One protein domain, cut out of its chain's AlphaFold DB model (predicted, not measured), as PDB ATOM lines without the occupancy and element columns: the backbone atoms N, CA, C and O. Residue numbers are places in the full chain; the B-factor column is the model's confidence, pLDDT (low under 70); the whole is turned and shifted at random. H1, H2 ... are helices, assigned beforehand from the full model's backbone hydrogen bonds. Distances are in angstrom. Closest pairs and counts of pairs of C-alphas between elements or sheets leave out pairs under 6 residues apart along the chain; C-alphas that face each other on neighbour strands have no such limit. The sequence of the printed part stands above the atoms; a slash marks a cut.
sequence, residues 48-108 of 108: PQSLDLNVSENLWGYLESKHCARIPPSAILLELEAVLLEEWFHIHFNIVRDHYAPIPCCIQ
ATOM      1  N   PRO A  48     -26.116   9.777  40.604       57.94
ATOM      2  CA  PRO A  48     -25.667   9.564  39.236       57.94
ATOM      3  C   PRO A  48     -26.696   8.713  38.477       57.94
ATOM      4  O   PRO A  48     -27.170   7.713  39.007       57.94
ATOM      5  N   GLN A  49     -26.992   9.095  37.226       59.97
ATOM      6  CA  GLN A  49     -27.937   8.446  36.288       59.97
ATOM      7  C   GLN A  49     -29.427   8.840  36.381       59.97
ATOM      8  O   GLN A  49     -30.250   8.219  35.712       59.97
ATOM      9  N   SER A  50     -29.782   9.908  37.097       63.62
ATOM     10  CA  SER A  50     -31.173  10.411  37.139       63.62
ATOM     11  C   SER A  50     -31.427  11.478  36.065       63.62
ATOM     12  O   SER A  50     -31.630  12.655  36.370       63.62
ATOM     13  N   LEU A  51     -31.311  11.077  34.792       63.06
ATOM     14  CA  LEU A  51     -31.453  11.965  33.626       63.06
ATOM     15  C   LEU A  51     -32.875  12.545  33.516       63.06
ATOM     16  O   LEU A  51     -33.053  13.691  33.124       63.06
ATOM     17  N   ASP A  52     -33.870  11.756  33.916       63.09
ATOM     18  CA  ASP A  52     -35.291  12.108  33.986       63.09
ATOM     19  C   ASP A  52     -35.580  13.240  34.981       63.09
ATOM     20  O   ASP A  52     -36.503  14.037  34.790       63.09
ATOM     21  N   LEU A  53     -34.756  13.334  36.021       63.59
ATOM     22  CA  LEU A  53     -34.857  14.342  37.065       63.59
ATOM     23  C   LEU A  53     -33.923  15.550  36.813       63.59
ATOM     24  O   LEU A  53     -33.986  16.530  37.558       63.59
ATOM     25  N   ASN A  54     -33.057  15.518  35.788       70.94
ATOM     26  CA  ASN A  54     -32.194  16.653  35.456       70.94
ATOM     27  C   ASN A  54     -33.013  17.739  34.748       70.94
ATOM     28  O   ASN A  54     -33.317  17.656  33.558       70.94
ATOM     29  N   VAL A  55     -33.370  18.788  35.488       70.69
ATOM     30  CA  VAL A  55     -34.189  19.871  34.938       70.69
ATOM     31  C   VAL A  55     -33.473  20.604  33.804       70.69
ATOM     32  O   VAL A  55     -34.139  21.045  32.870       70.69
ATOM     33  N   SER A  56     -32.140  20.654  33.813       74.50
ATOM     34  CA  SER A  56     -31.366  21.207  32.700       74.50
ATOM     35  C   SER A  56     -31.609  20.427  31.405       74.50
ATOM     36  O   SER A  56     -31.874  21.046  30.380       74.50
ATOM     37  N   GLU A  57     -31.613  19.092  31.444       76.75
ATOM     38  CA  GLU A  57     -31.891  18.250  30.263       76.75
ATOM     39  C   GLU A  57     -33.332  18.416  29.771       76.75
ATOM     40  O   GLU A  57     -33.574  18.564  28.574       76.75
ATOM     41  N   ASN A  58     -34.300  18.479  30.691       76.69
ATOM     42  CA  ASN A  58     -35.700  18.717  30.335       76.69
ATOM     43  C   ASN A  58     -35.902  20.100  29.686       76.69
ATOM     44  O   ASN A  58     -36.649  20.229  28.711       76.69
ATOM     45  N   LEU A  59     -35.217  21.133  30.188       79.94
ATOM     46  CA  LEU A  59     -35.233  22.476  29.602       79.94
ATOM     47  C   LEU A  59     -34.562  22.494  28.225       79.94
ATOM     48  O   LEU A  59     -35.111  23.087  27.294       79.94
ATOM     49  N   TRP A  60     -33.423  21.815  28.069       83.06
ATOM     50  CA  TRP A  60     -32.760  21.671  26.775       83.06
ATOM     51  C   TRP A  60     -33.652  20.973  25.752       83.06
ATOM     52  O   TRP A  60     -33.818  21.497  24.653       83.06
ATOM     53  N   GLY A  61     -34.301  19.866  26.123       84.38
ATOM     54  CA  GLY A  61     -35.237  19.159  25.248       84.38
ATOM     55  C   GLY A  61     -36.445  20.013  24.844       84.38
ATOM     56  O   GLY A  61     -36.877  19.975  23.689       84.38
ATOM     57  N   TYR A  62     -36.971  20.841  25.756       84.75
ATOM     58  CA  TYR A  62     -38.021  21.810  25.424       84.75
ATOM     59  C   TYR A  62     -37.537  22.841  24.394       84.75
ATOM     60  O   TYR A  62     -38.202  23.053  23.378       84.75
ATOM     61  N   LEU A  63     -36.382  23.467  24.633       87.56
ATOM     62  CA  LEU A  63     -35.816  24.478  23.735       87.56
ATOM     63  C   LEU A  63     -35.474  23.896  22.357       87.56
ATOM     64  O   LEU A  63     -35.779  24.516  21.338       87.56
ATOM     65  N   GLU A  64     -34.897  22.694  22.314       88.62
ATOM     66  CA  GLU A  64     -34.604  21.966  21.076       88.62
ATOM     67  C   GLU A  64     -35.890  21.673  20.296       88.62
ATOM     68  O   GLU A  64     -35.978  21.964  19.105       88.62
ATOM     69  N   SER A  65     -36.938  21.191  20.971       89.19
ATOM     70  CA  SER A  65     -38.237  20.945  20.339       89.19
ATOM     71  C   SER A  65     -38.821  22.212  19.707       89.19
ATOM     72  O   SER A  65     -39.317  22.176  18.575       89.19
ATOM     73  N   LYS A  66     -38.736  23.351  20.406       88.81
ATOM     74  CA  LYS A  66     -39.199  24.646  19.893       88.81
ATOM     75  C   LYS A  66     -38.389  25.120  18.702       88.81
ATOM     76  O   LYS A  66     -38.970  25.594  17.728       88.81
ATOM     77  N   HIS A  67     -37.073  24.953  18.756       87.19
ATOM     78  CA  HIS A  67     -36.186  25.256  17.645       87.19
ATOM     79  C   HIS A  67     -36.508  24.406  16.405       87.19
ATOM     80  O   HIS A  67     -36.736  24.968  15.333       87.19
ATOM     81  N   CYS A  68     -36.630  23.082  16.548       88.69
ATOM     82  CA  CYS A  68     -36.931  22.169  15.442       88.69
ATOM     83  C   CYS A  68     -38.309  22.405  14.803       88.69
ATOM     84  O   CYS A  68     -38.505  22.081  13.632       88.69
ATOM     85  N   ALA A  69     -39.266  22.958  15.552       89.88
ATOM     86  CA  ALA A  69     -40.602  23.273  15.049       89.88
ATOM     87  C   ALA A  69     -40.666  24.575  14.221       89.88
ATOM     88  O   ALA A  69     -41.692  24.835  13.586       89.88
ATOM     89  N   ARG A  70     -39.613  25.410  14.218       86.88
ATOM     90  CA  ARG A  70     -39.607  26.682  13.477       86.88
ATOM     91  C   ARG A  70     -39.443  26.468  11.973       86.88
ATOM     92  O   ARG A  70     -38.634  25.668  11.509       86.88
ATOM     93  N   ILE A  71     -40.204  27.249  11.204       85.62
ATOM     94  CA  ILE A  71     -40.124  27.303   9.742       85.62
ATOM     95  C   ILE A  71     -40.024  28.781   9.327       85.62
ATOM     96  O   ILE A  71     -40.975  29.528   9.567       85.62
ATOM     97  N   PRO A  72     -38.922  29.212   8.687       85.06
ATOM     98  CA  PRO A  72     -37.730  28.425   8.357       85.06
ATOM     99  C   PRO A  72     -36.878  28.081   9.600       85.06
ATOM    100  O   PRO A  72     -36.954  28.792  10.604       85.06
ATOM    101  N   PRO A  73     -36.048  27.021   9.542       80.12
ATOM    102  CA  PRO A  73     -35.047  26.752  10.574       80.12
ATOM    103  C   PRO A  73     -34.039  27.903  10.677       80.12
ATOM    104  O   PRO A  73     -33.695  28.507   9.659       80.12
ATOM    105  N   SER A  74     -33.514  28.171  11.875       83.56
ATOM    106  CA  SER A  74     -32.405  29.125  12.026       83.56
ATOM    107  C   SER A  74     -31.164  28.588  11.311       83.56
ATOM    108  O   SER A  74     -30.744  27.458  11.576       83.56
ATOM    109  N   ALA A  75     -30.554  29.388  10.442       80.94
ATOM    110  CA  ALA A  75     -29.436  28.938   9.614       80.94
ATOM    111  C   ALA A  75     -28.067  29.312  10.202       80.94
ATOM    112  O   ALA A  75     -27.051  28.730   9.820       80.94
ATOM    113  N   ILE A  76     -28.030  30.282  11.122       89.06
ATOM    114  CA  ILE A  76     -26.794  30.809  11.709       89.06
ATOM    115  C   ILE A  76     -26.873  30.920  13.233       89.06
ATOM    116  O   ILE A  76     -27.949  31.033  13.815       89.06
ATOM    117  N   LEU A  77     -25.702  30.936  13.880       89.69
ATOM    118  CA  LEU A  77     -25.578  30.958  15.341       89.69
ATOM    119  C   LEU A  77     -26.321  32.133  15.994       89.69
ATOM    120  O   LEU A  77     -26.956  31.945  17.022       89.69
ATOM    121  N   LEU A  78     -26.278  33.320  15.382       89.50
ATOM    122  CA  LEU A  78     -26.945  34.509  15.921       89.50
ATOM    123  C   LEU A  78     -28.475  34.353  15.949       89.50
ATOM    124  O   LEU A  78     -29.134  34.776  16.892       89.50
ATOM    125  N   GLU A  79     -29.041  33.726  14.916       88.56
ATOM    126  CA  GLU A  79     -30.476  33.440  14.854       88.56
ATOM    127  C   GLU A  79     -30.858  32.366  15.870       88.56
ATOM    128  O   GLU A  79     -31.877  32.504  16.538       88.56
ATOM    129  N   LEU A  80     -30.027  31.327  16.020       89.31
ATOM    130  CA  LEU A  80     -30.223  30.291  17.032       89.31
ATOM    131  C   LEU A  80     -30.212  30.887  18.446       89.31
ATOM    132  O   LEU A  80     -31.091  30.575  19.240       89.31
ATOM    133  N   GLU A  81     -29.262  31.769  18.755       90.38
ATOM    134  CA  GLU A  81     -29.198  32.453  20.050       90.38
ATOM    135  C   GLU A  81     -30.462  33.284  20.310       90.38
ATOM    136  O   GLU A  81     -31.067  33.160  21.374       90.38
ATOM    137  N   ALA A  82     -30.908  34.069  19.327       88.81
ATOM    138  CA  ALA A  82     -32.129  34.864  19.446       88.81
ATOM    139  C   ALA A  82     -33.376  33.986  19.652       88.81
ATOM    140  O   ALA A  82     -34.211  34.297  20.497       88.81
ATOM    141  N   VAL A  83     -33.478  32.875  18.916       87.94
ATOM    142  CA  VAL A  83     -34.555  31.881  19.040       87.94
ATOM    143  C   VAL A  83     -34.582  31.275  20.439       87.94
ATOM    144  O   VAL A  83     -35.628  31.257  21.082       87.94
ATOM    145  N   LEU A  84     -33.438  30.783  20.919       89.62
ATOM    146  CA  LEU A  84     -33.344  30.151  22.230       89.62
ATOM    147  C   LEU A  84     -33.658  31.150  23.343       89.62
ATOM    148  O   LEU A  84     -34.365  30.802  24.282       89.62
ATOM    149  N   LEU A  85     -33.185  32.393  23.219       88.81
ATOM    150  CA  LEU A  85     -33.464  33.452  24.183       88.81
ATOM    151  C   LEU A  85     -34.952  33.827  24.201       88.81
ATOM    152  O   LEU A  85     -35.533  33.999  25.269       88.81
ATOM    153  N   GLU A  86     -35.587  33.923  23.034       89.06
ATOM    154  CA  GLU A  86     -37.025  34.157  22.925       89.06
ATOM    155  C   GLU A  86     -37.818  33.029  23.596       89.06
ATOM    156  O   GLU A  86     -38.649  33.301  24.460       89.06
ATOM    157  N   GLU A  87     -37.553  31.766  23.256       89.06
ATOM    158  CA  GLU A  87     -38.238  30.614  23.859       89.06
ATOM    159  C   GLU A  87     -37.969  30.502  25.362       89.06
ATOM    160  O   GLU A  87     -38.878  30.159  26.117       89.06
ATOM    161  N   TRP A  88     -36.763  30.855  25.815       87.19
ATOM    162  CA  TRP A  88     -36.405  30.904  27.230       87.19
ATOM    163  C   TRP A  88     -37.331  31.831  28.019       87.19
ATOM    164  O   TRP A  88     -37.844  31.445  29.067       87.19
ATOM    165  N   PHE A  89     -37.627  33.024  27.493       85.12
ATOM    166  CA  PHE A  89     -38.558  33.955  28.138       85.12
ATOM    167  C   PHE A  89     -40.019  33.479  28.131       85.12
ATOM    168  O   PHE A  89     -40.817  33.965  28.933       85.12
ATOM    169  N   HIS A  90     -40.375  32.518  27.274       85.00
ATOM    170  CA  HIS A  90     -41.695  31.882  27.284       85.00
ATOM    171  C   HIS A  90     -41.815  30.760  28.329       85.00
ATOM    172  O   HIS A  90     -42.928  30.312  28.623       85.00
ATOM    173  N   ILE A  91     -40.705  30.309  28.924       81.06
ATOM    174  CA  ILE A  91     -40.730  29.329  30.010       81.06
ATOM    175  C   ILE A  91     -41.215  30.035  31.277       81.06
ATOM    176  O   ILE A  91     -40.482  30.746  31.962       81.06
ATOM    177  N   HIS A  92     -42.489  29.836  31.606       75.31
ATOM    178  CA  HIS A  92     -43.039  30.341  32.856       75.31
ATOM    179  C   HIS A  92     -42.325  29.703  34.052       75.31
ATOM    180  O   HIS A  92     -42.157  28.485  34.104       75.31
ATOM    181  N   PHE A  93     -42.035  30.510  35.078       66.25
ATOM    182  CA  PHE A  93     -41.479  30.045  36.357       66.25
ATOM    183  C   PHE A  93     -42.262  28.867  36.962       66.25
ATOM    184  O   PHE A  93     -41.691  28.025  37.642       66.25
ATOM    185  N   ASN A  94     -43.566  28.778  36.685       61.22
ATOM    186  CA  ASN A  94     -44.404  27.666  37.126       61.22
ATOM    187  C   ASN A  94     -43.981  26.321  36.515       61.22
ATOM    188  O   ASN A  94     -43.980  25.337  37.233       61.22
ATOM    189  N   ILE A  95     -43.563  26.276  35.243       65.94
ATOM    190  CA  ILE A  95     -43.079  25.044  34.593       65.94
ATOM    191  C   ILE A  95     -41.807  24.569  35.294       65.94
ATOM    192  O   ILE A  95     -41.704  23.410  35.678       65.94
ATOM    193  N   VAL A  96     -40.876  25.496  35.534       65.88
ATOM    194  CA  VAL A  96     -39.649  25.217  36.286       65.88
ATOM    195  C   VAL A  96     -40.016  24.705  37.681       65.88
ATOM    196  O   VAL A  96     -39.663  23.589  38.038       65.88
ATOM    197  N   ARG A  97     -40.818  25.449  38.449       65.00
ATOM    198  CA  ARG A  97     -41.235  25.050  39.799       65.00
ATOM    199  C   ARG A  97     -41.913  23.681  39.840       65.00
ATOM    200  O   ARG A  97     -41.611  22.909  40.740       65.00
ATOM    201  N   ASP A  98     -42.809  23.376  38.909       66.69
ATOM    202  CA  ASP A  98     -43.562  22.120  38.907       66.69
ATOM    203  C   ASP A  98     -42.650  20.919  38.573       66.69
ATOM    204  O   ASP A  98     -42.847  19.838  39.126       66.69
ATOM    205  N   HIS A  99     -41.595  21.118  37.770       64.81
ATOM    206  CA  HIS A  99     -40.534  20.120  37.571       64.81
ATOM    207  C   HIS A  99     -39.633  19.938  38.802       64.81
ATOM    208  O   HIS A  99     -39.165  18.829  39.050       64.81
ATOM    209  N   TYR A 100     -39.418  20.992  39.596       63.78
ATOM    210  CA  TYR A 100     -38.615  20.930  40.825       63.78
ATOM    211  C   TYR A 100     -39.399  20.485  42.069       63.78
ATOM    212  O   TYR A 100     -38.809  19.955  43.006       63.78
ATOM    213  N   ALA A 101     -40.721  20.656  42.099       64.38
ATOM    214  CA  ALA A 101     -41.577  20.287  43.226       64.38
ATOM    215  C   ALA A 101     -41.436  18.821  43.705       64.38
ATOM    216  O   ALA A 101     -41.440  18.614  44.920       64.38
ATOM    217  N   PRO A 102     -41.288  17.801  42.830       62.78
ATOM    218  CA  PRO A 102     -41.102  16.418  43.275       62.78
ATOM    219  C   PRO A 102     -39.671  16.099  43.739       62.78
ATOM    220  O   PRO A 102     -39.476  15.112  44.445       62.78
ATOM    221  N   ILE A 103     -38.676  16.921  43.392       61.47
ATOM    222  CA  ILE A 103     -37.256  16.624  43.628       61.47
ATOM    223  C   ILE A 103     -36.928  16.436  45.122       61.47
ATOM    224  O   ILE A 103     -36.341  15.409  45.457       61.47
ATOM    225  N   PRO A 104     -37.352  17.309  46.059       56.50
ATOM    226  CA  PRO A 104     -37.123  17.083  47.488       56.50
ATOM    227  C   PRO A 104     -37.725  15.777  48.033       56.50
ATOM    228  O   PRO A 104     -37.231  15.260  49.029       56.50
ATOM    229  N   CYS A 105     -38.774  15.232  47.403       56.00
ATOM    230  CA  CYS A 105     -39.394  13.963  47.801       56.00
ATOM    231  C   CYS A 105     -38.684  12.731  47.220       56.00
ATOM    232  O   CYS A 105     -38.836  11.639  47.759       56.00
ATOM    233  N   CYS A 106     -37.932  12.882  46.126       51.38
ATOM    234  CA  CYS A 106     -37.233  11.781  45.454       51.38
ATOM    235  C   CYS A 106     -35.821  11.518  46.005       51.38
ATOM    236  O   CYS A 106     -35.217  10.514  45.640       51.38
ATOM    237  N   ILE A 107     -35.293  12.404  46.860       51.16
ATOM    238  CA  ILE A 107     -33.923  12.349  47.409       51.16
ATOM    239  C   ILE A 107     -33.939  12.054  48.933       51.16
ATOM    240  O   ILE A 107     -32.998  12.389  49.651       51.16
ATOM    241  N   GLN A 108     -35.015  11.449  49.456       47.25
ATOM    242  CA  GLN A 108     -35.102  10.941  50.843       47.25
ATOM    243  C   GLN A 108     -34.845   9.436  50.897       47.25
ATOM    244  O   GLN A 108     -34.230   8.994  51.894       47.25
TER     245      GLN A 108
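What this domain is: This is residues 48 to 108 of the 108 residues of an uncharacterized protein of Araneus ventricosus (UniProt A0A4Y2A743). Four helices make a loose, open bow: H1 runs along one side, and H2 and then H3 run back in a broken line along the other, towards the beginning of H1. H2 slants across the later part of H1, while the short H4 follows H3 at one end of the longest axis, with the turn of residues 69 to 76 at the other end. The printed part has 61 residues, with four named helices in the order H1, H2, H3, H4 and no named strand, and its class is all helix. The whole is loose, with a radius of gyration of the C-alphas of 14.2 A, and elongated, spanning 45 by 24 by 17 A.

How they stand to each other: H1, residues 55 to 68, touches H2, residues 77 to 90, with its residues 63 to 67 alone. The closest C-alphas of the two are those of Leu 63 and Leu 84, 6.4 A apart. H1 and H2 stand at a steep tilt of 62 degrees and run opposite ways. H3, residues 93 to 100, only just touches H1, with 3 pairs of C-alphas within 8 A, and of H1 residue 55 alone takes part. The closest C-alphas here are those of Val 55 and His 99, 6.9 A apart; the tilt is steep, 51 degrees, and the two run opposite ways. H2 and H3 are apart, though they follow each other in the chain. H4, residues 103 to 106, and H3 meet only through their link. H4 is apart from H1 and from H2. Every O i to N i+4 pair is within hydrogen-bond range in H1, H2 and H3; H4, with 4 residues, is too short for such a pair.

Where its parts are: H1 begins at Val 55, C-alpha at (-34.189, 19.871, 34.938), and measures 19.8 A from first to last C-alpha. H2 runs from Leu 77, C-alpha at (-25.578, 30.958, 15.341), to His 90 over 20.1 A. H3 runs from Phe 93 to Tyr 100 over 10.5 A. H4 runs from Ile 103 to Cys 106, whose C-alpha is at (-37.233, 11.781, 45.454).

The domain as a whole: The two C-alphas farthest apart are those of Pro 72 and Gln 108, at 46.0 A, while those of Pro 48 and Gln 108, first and last printed, are 15.0 A apart. The printed part has no cut, and Gln 108 is the chain's last residue. The link from H1 to H2 is short, with 8 residues, and the links from H2 to H3 and from H3 to H4 are tight, with 2 residues each. The mean pLDDT of the printed part is 76.2; residues 48 to 53 and 93 to 108 are under 70.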